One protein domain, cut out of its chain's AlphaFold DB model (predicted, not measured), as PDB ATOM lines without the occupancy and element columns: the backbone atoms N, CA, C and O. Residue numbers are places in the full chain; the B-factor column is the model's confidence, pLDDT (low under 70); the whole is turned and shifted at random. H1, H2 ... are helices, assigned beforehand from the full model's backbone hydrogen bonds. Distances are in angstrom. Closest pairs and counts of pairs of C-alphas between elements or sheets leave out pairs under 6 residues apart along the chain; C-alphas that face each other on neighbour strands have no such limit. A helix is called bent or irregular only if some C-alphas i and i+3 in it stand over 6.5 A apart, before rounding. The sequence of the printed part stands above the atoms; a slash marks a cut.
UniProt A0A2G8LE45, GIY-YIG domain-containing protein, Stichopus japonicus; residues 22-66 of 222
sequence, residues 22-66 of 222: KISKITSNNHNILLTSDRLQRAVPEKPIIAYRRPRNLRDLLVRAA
ATOM      1  N   LYS A  22     143.675 124.253 185.261       68.88
ATOM      2  CA  LYS A  22     143.475 125.427 186.117       68.88
ATOM      3  C   LYS A  22     142.024 125.924 186.092       68.88
ATOM      4  O   LYS A  22     141.529 126.320 187.139       68.88
ATOM      5  N   ILE A  23     141.323 125.846 184.953       72.31
ATOM      6  CA  ILE A  23     139.947 126.368 184.834       72.31
ATOM      7  C   ILE A  23     138.972 125.529 185.663       72.31
ATOM      8  O   ILE A  23     138.209 126.083 186.445       72.31
ATOM      9  N   SER A  24     139.068 124.198 185.595       76.06
ATOM     10  CA  SER A  24     138.227 123.308 186.409       76.06
ATOM     11  C   SER A  24     138.382 123.558 187.912       76.06
ATOM     12  O   SER A  24     137.387 123.608 188.641       76.06
ATOM     13  N   LYS A  25     139.614 123.813 188.366       77.62
ATOM     14  CA  LYS A  25     139.899 124.150 189.765       77.62
ATOM     15  C   LYS A  25     139.300 125.503 190.163       77.62
ATOM     16  O   LYS A  25     138.679 125.603 191.214       77.62
ATOM     17  N   ILE A  26     139.431 126.524 189.312       79.94
ATOM     18  CA  ILE A  26     138.870 127.862 189.561       79.94
ATOM     19  C   ILE A  26     137.341 127.802 189.640       79.94
ATOM     20  O   ILE A  26     136.768 128.298 190.607       79.94
ATOM     21  N   THR A  27     136.678 127.156 188.680       79.00
ATOM     22  CA  THR A  27     135.212 127.051 188.657       79.00
ATOM     23  C   THR A  27     134.684 126.251 189.848       79.00
ATOM     24  O   THR A  27     133.685 126.631 190.450       79.00
ATOM     25  N   SER A  28     135.387 125.188 190.253       79.19
ATOM     26  CA  SER A  28     134.991 124.367 191.406       79.19
ATOM     27  C   SER A  28     135.145 125.084 192.746       79.19
ATOM     28  O   SER A  28     134.320 124.859 193.637       79.19
ATOM     29  N   ASN A  29     136.185 125.912 192.885       83.06
ATOM     30  CA  ASN A  29     136.503 126.646 194.111       83.06
ATOM     31  C   ASN A  29     135.625 127.886 194.311       83.06
ATOM     32  O   ASN A  29     135.419 128.288 195.446       83.06
ATOM     33  N   ASN A  30     135.125 128.475 193.221       83.50
ATOM     34  CA  ASN A  30     134.356 129.723 193.249       83.50
ATOM     35  C   ASN A  30     132.857 129.519 192.975       83.50
ATOM     36  O   ASN A  30     132.114 130.489 192.857       83.50
ATOM     37  N   HIS A  31     132.385 128.273 192.853       83.75
ATOM     38  CA  HIS A  31     130.973 127.998 192.568       83.75
ATOM     39  C   HIS A  31     130.034 128.528 193.661       83.75
ATOM     40  O   HIS A  31     128.932 128.975 193.365       83.75
ATOM     41  N   ASN A  32     130.500 128.556 194.909       85.06
ATOM     42  CA  ASN A  32     129.793 129.158 196.038       85.06
ATOM     43  C   ASN A  32     129.430 130.636 195.810       85.06
ATOM     44  O   ASN A  32     128.408 131.079 196.320       85.06
ATOM     45  N   ILE A  33     130.198 131.381 195.005       86.44
ATOM     46  CA  ILE A  33     129.866 132.767 194.638       86.44
ATOM     47  C   ILE A  33     128.541 132.814 193.867       86.44
ATOM     48  O   ILE A  33     127.725 133.699 194.101       86.44
ATOM     49  N   LEU A  34     128.275 131.834 192.997       80.00
ATOM     50  CA  LEU A  34     127.036 131.764 192.211       80.00
ATOM     51  C   LEU A  34     125.817 131.356 193.051       80.00
ATOM     52  O   LEU A  34     124.689 131.584 192.626       80.00
ATOM     53  N   LEU A  35     126.035 130.808 194.249       82.88
ATOM     54  CA  LEU A  35     124.976 130.449 195.197       82.88
ATOM     55  C   LEU A  35     124.541 131.627 196.084       82.88
ATOM     56  O   LEU A  35     123.562 131.510 196.806       82.88
ATOM     57  N   THR A  36     125.241 132.766 196.028       85.75
ATOM     58  CA  THR A  36     124.904 133.959 196.832       85.75
ATOM     59  C   THR A  36     123.678 134.724 196.331       85.75
ATOM     60  O   THR A  36     123.152 135.572 197.045       85.75
ATOM     61  N   SER A  37     123.220 134.453 195.107       88.62
ATOM     62  CA  SER A  37     122.058 135.106 194.505       88.62
ATOM     63  C   SER A  37     121.034 134.069 194.068       88.62
ATOM     64  O   SER A  37     121.343 133.218 193.234       88.62
ATOM     65  N   ASP A  38     119.786 134.217 194.514       85.38
ATOM     66  CA  ASP A  38     118.671 133.321 194.164       85.38
ATOM     67  C   ASP A  38     118.453 133.185 192.653       85.38
ATOM     68  O   ASP A  38     117.957 132.170 192.159       85.38
ATOM     69  N   ARG A  39     118.791 134.230 191.888       87.12
ATOM     70  CA  ARG A  39     118.709 134.207 190.423       87.12
ATOM     71  C   ARG A  39     119.782 133.300 189.820       87.12
ATOM     72  O   ARG A  39     119.490 132.570 188.878       87.12
ATOM     73  N   LEU A  40     121.008 133.367 190.333       81.25
ATOM     74  CA  LEU A  40     122.143 132.592 189.826       81.25
ATOM     75  C   LEU A  40     122.093 131.142 190.311       81.25
ATOM     76  O   LEU A  40     122.332 130.239 189.512       81.25
ATOM     77  N   GLN A  41     121.665 130.917 191.554       84.69
ATOM     78  CA  GLN A  41     121.431 129.586 192.106       84.69
ATOM     79  C   GLN A  41     120.373 128.819 191.304       84.69
ATOM     80  O   GLN A  41     120.562 127.644 191.005       84.69
ATOM     81  N   ARG A  42     119.282 129.478 190.887       86.12
ATOM     82  CA  ARG A  42     118.283 128.849 190.005       86.12
ATOM     83  C   ARG A  42     118.814 128.547 188.603       86.12
ATOM     84  O   ARG A  42     118.352 127.597 187.984       86.12
ATOM     85  N   ALA A  43     119.746 129.351 188.090       85.00
ATOM     86  CA  ALA A  43     120.280 129.189 186.737       85.00
ATOM     87  C   ALA A  43     121.379 128.118 186.644       85.00
ATOM     88  O   ALA A  43     121.479 127.428 185.631       85.00
ATOM     89  N   VAL A  44     122.214 127.984 187.679       83.00
ATOM     90  CA  VAL A  44     123.326 127.023 187.739       83.00
ATOM     91  C   VAL A  44     123.353 126.396 189.140       83.00
ATOM     92  O   VAL A  44     124.208 126.751 189.954       83.00
ATOM     93  N   PRO A  45     122.393 125.502 189.448       82.12
ATOM     94  CA  PRO A  45     122.228 124.940 190.793       82.12
ATOM     95  C   PRO A  45     123.355 123.978 191.180       82.12
ATOM     96  O   PRO A  45     123.639 123.795 192.360       82.12
ATOM     97  N   GLU A  46     124.006 123.379 190.183       84.56
ATOM     98  CA  GLU A  46     125.106 122.442 190.365       84.56
ATOM     99  C   GLU A  46     126.385 122.960 189.715       84.56
ATOM    100  O   GLU A  46     126.365 123.777 188.788       84.56
ATOM    101  N   LYS A  47     127.529 122.444 190.178       83.50
ATOM    102  CA  LYS A  47     128.825 122.776 189.587       83.50
ATOM    103  C   LYS A  47     128.811 122.406 188.100       83.50
ATOM    104  O   LYS A  47     128.565 121.245 187.771       83.50
ATOM    105  N   PRO A  48     129.118 123.346 187.191       79.12
ATOM    106  CA  PRO A  48     129.079 123.064 185.767       79.12
ATOM    107  C   PRO A  48     130.154 122.039 185.392       79.12
ATOM    108  O   PRO A  48     131.312 122.136 185.806       79.12
ATOM    109  N   ILE A  49     129.766 121.069 184.566       80.00
ATOM    110  CA  ILE A  49     130.680 120.060 184.034       80.00
ATOM    111  C   ILE A  49     131.510 120.702 182.922       80.00
ATOM    112  O   ILE A  49     130.985 121.126 181.894       80.00
ATOM    113  N   ILE A  50     132.828 120.751 183.117       75.88
ATOM    114  CA  ILE A  50     133.757 121.224 182.089       75.88
ATOM    115  C   ILE A  50     134.181 120.027 181.244       75.88
ATOM    116  O   ILE A  50     134.957 119.180 181.685       75.88
ATOM    117  N   ALA A  51     133.663 119.968 180.020       68.44
ATOM    118  CA  ALA A  51     134.063 118.985 179.025       68.44
ATOM    119  C   ALA A  51     135.141 119.575 178.108       68.44
ATOM    120  O   ALA A  51     134.993 120.676 177.582       68.44
ATOM    121  N   TYR A  52     136.219 118.824 177.882       72.69
ATOM    122  CA  TYR A  52     137.239 119.191 176.903       72.69
ATOM    123  C   TYR A  52     136.972 118.461 175.592       72.69
ATOM    124  O   TYR A  52     136.875 117.232 175.560       72.69
ATOM    125  N   ARG A  53     136.908 119.205 174.487       66.81
ATOM    126  CA  ARG A  53     136.846 118.606 173.157       66.81
ATOM    127  C   ARG A  53     138.260 118.327 172.664       66.81
ATOM    128  O   ARG A  53     139.084 119.233 172.570       66.81
ATOM    129  N   ARG A  54     138.547 117.073 172.310       75.69
ATOM    130  CA  ARG A  54     139.799 116.738 171.626       75.69
ATOM    131  C   ARG A  54     139.829 117.458 170.263       75.69
ATOM    132  O   ARG A  54     138.850 117.337 169.518       75.69
ATOM    133  N   PRO A  55     140.912 118.171 169.901       75.81
ATOM    134  CA  PRO A  55     141.064 118.693 168.548       75.81
ATOM    135  C   PRO A  55     141.111 117.530 167.551       75.81
ATOM    136  O   PRO A  55     141.668 116.469 167.848       75.81
ATOM    137  N   ARG A  56     140.507 117.717 166.371       76.31
ATOM    138  CA  ARG A  56     140.508 116.686 165.323       76.31
ATOM    139  C   ARG A  56     141.951 116.378 164.940       76.31
ATOM    140  O   ARG A  56     142.693 117.281 164.564       76.31
ATOM    141  N   ASN A  57     142.344 115.117 165.047       79.50
ATOM    142  CA  ASN A  57     143.659 114.667 164.596       79.50
ATOM    143  C   ASN A  57     143.602 114.234 163.117       79.50
ATOM    144  O   ASN A  57     142.521 114.123 162.537       79.50
ATOM    145  N   LEU A  58     144.760 113.957 162.508       77.12
ATOM    146  CA  LEU A  58     144.825 113.545 161.101       77.12
ATOM    147  C   LEU A  58     143.964 112.304 160.815       77.12
ATOM    148  O   LEU A  58     143.274 112.267 159.805       77.12
ATOM    149  N   ARG A  59     143.911 111.323 161.724       73.62
ATOM    150  CA  ARG A  59     143.003 110.171 161.601       73.62
ATOM    151  C   ARG A  59     141.534 110.610 161.610       73.62
ATOM    152  O   ARG A  59     140.782 110.132 160.775       73.62
ATOM    153  N   ASP A  60     141.114 111.543 162.459       72.56
ATOM    154  CA  ASP A  60     139.718 112.027 162.487       72.56
ATOM    155  C   ASP A  60     139.325 112.779 161.201       72.56
ATOM    156  O   ASP A  60     138.154 112.780 160.810       72.56
ATOM    157  N   LEU A  61     140.303 113.417 160.545       72.62
ATOM    158  CA  LEU A  61     140.138 114.069 159.243       72.62
ATOM    159  C   LEU A  61     140.082 113.033 158.109       72.62
ATOM    160  O   LEU A  61     139.164 113.057 157.290       72.62
ATOM    161  N   LEU A  62     141.023 112.084 158.094       67.75
ATOM    162  CA  LEU A  62     141.173 111.086 157.033       67.75
ATOM    163  C   LEU A  62     140.136 109.958 157.091       67.75
ATOM    164  O   LEU A  62     139.782 109.416 156.048       67.75
ATOM    165  N   VAL A  63     139.600 109.605 158.264       59.00
ATOM    166  CA  VAL A  63     138.587 108.537 158.399       59.00
ATOM    167  C   VAL A  63     137.298 108.873 157.641       59.00
ATOM    168  O   VAL A  63     136.610 107.965 157.188       59.00
ATOM    169  N   ARG A  64     136.994 110.161 157.419       53.34
ATOM    170  CA  ARG A  64     135.885 110.579 156.541       53.34
ATOM    171  C   ARG A  64     136.228 110.503 155.049       53.34
ATOM    172  O   ARG A  64     135.318 110.405 154.238       53.34
ATOM    173  N   ALA A  65     137.512 110.568 154.694       56.03
ATOM    174  CA  ALA A  65     137.998 110.460 153.318       56.03
ATOM    175  C   ALA A  65     138.215 109.001 152.883       56.03
ATOM    176  O   ALA A  65     138.185 108.691 151.691       56.03
ATOM    177  N   ALA A  66     138.426 108.095 153.840       59.75
ATOM    178  CA  ALA A  66     138.546 106.674 153.572       59.75
ATOM    179  C   ALA A  66     137.204 106.116 153.081       59.75
ATOM    180  O   ALA A  66     136.203 106.113 153.798       59.75
TER     181      ALA A  66
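AT A GLANCE: This is residues 22 to 66 of the 222 residues of the protein "GIY-YIG domain-containing protein" of Stichopus japonicus (UniProt A0A2G8LE45). Look for a small, loosely built head at one end, where the longest helix, H1, has the short helix H2 near its last residue, and for a long tail that leads away from it. After H2 the chain folds back past H1, and residues 52 to 66 stick out free, with the small helix H3 near the far end; this tail makes much of the length. The printed part has 45 residues with three named helices, H1, H2 and H3 in chain order, and no named strand: its class is all helix. The whole is extended, with a radius of gyration of the C-alphas of 17.7 A and spans of 53 by 22 by 9 A.

IN THESE COORDINATES: Find C-alpha 22 at (143.475, 125.427, 186.117); from there H1, residues 22 to 34, runs 18.6 A to C-alpha 34 at (127.036, 131.764, 192.211). H1 is irregular: C-alphas 29 and 32 are 7.4 A apart. Go on to H2, residues 38 to 43, 8.7 A long, and then to H3, residues 58 to 62, which ends at C-alpha 62 at (141.173, 111.086, 157.033).

HOW THE PARTS SIT: Start at Leu 34 in H1: its C-alpha and that of Leu 40 in H2 are the closest of the two helices, 5.5 A apart. H1 and H2 are close but not clearly touching, at a steep tilt of 42 degrees, opposite ways. H3 is apart from H1 and from H2. In H2 and H3 each O i to N i+4 pair is within hydrogen-bond range; in H1, 6 of 9 are.

THE WHOLE: Measure the length from Thr 36 to Ala 66, whose C-alphas are the two farthest apart, at 52.9 A. The printed part has no cut. The link from H1 to H2 is tight, and the link from H2 to H3, residues 44 to 57, is long. Mean pLDDT of the printed part is 77.3; residues 22, 51, 53 and 62 to 66 are under 70.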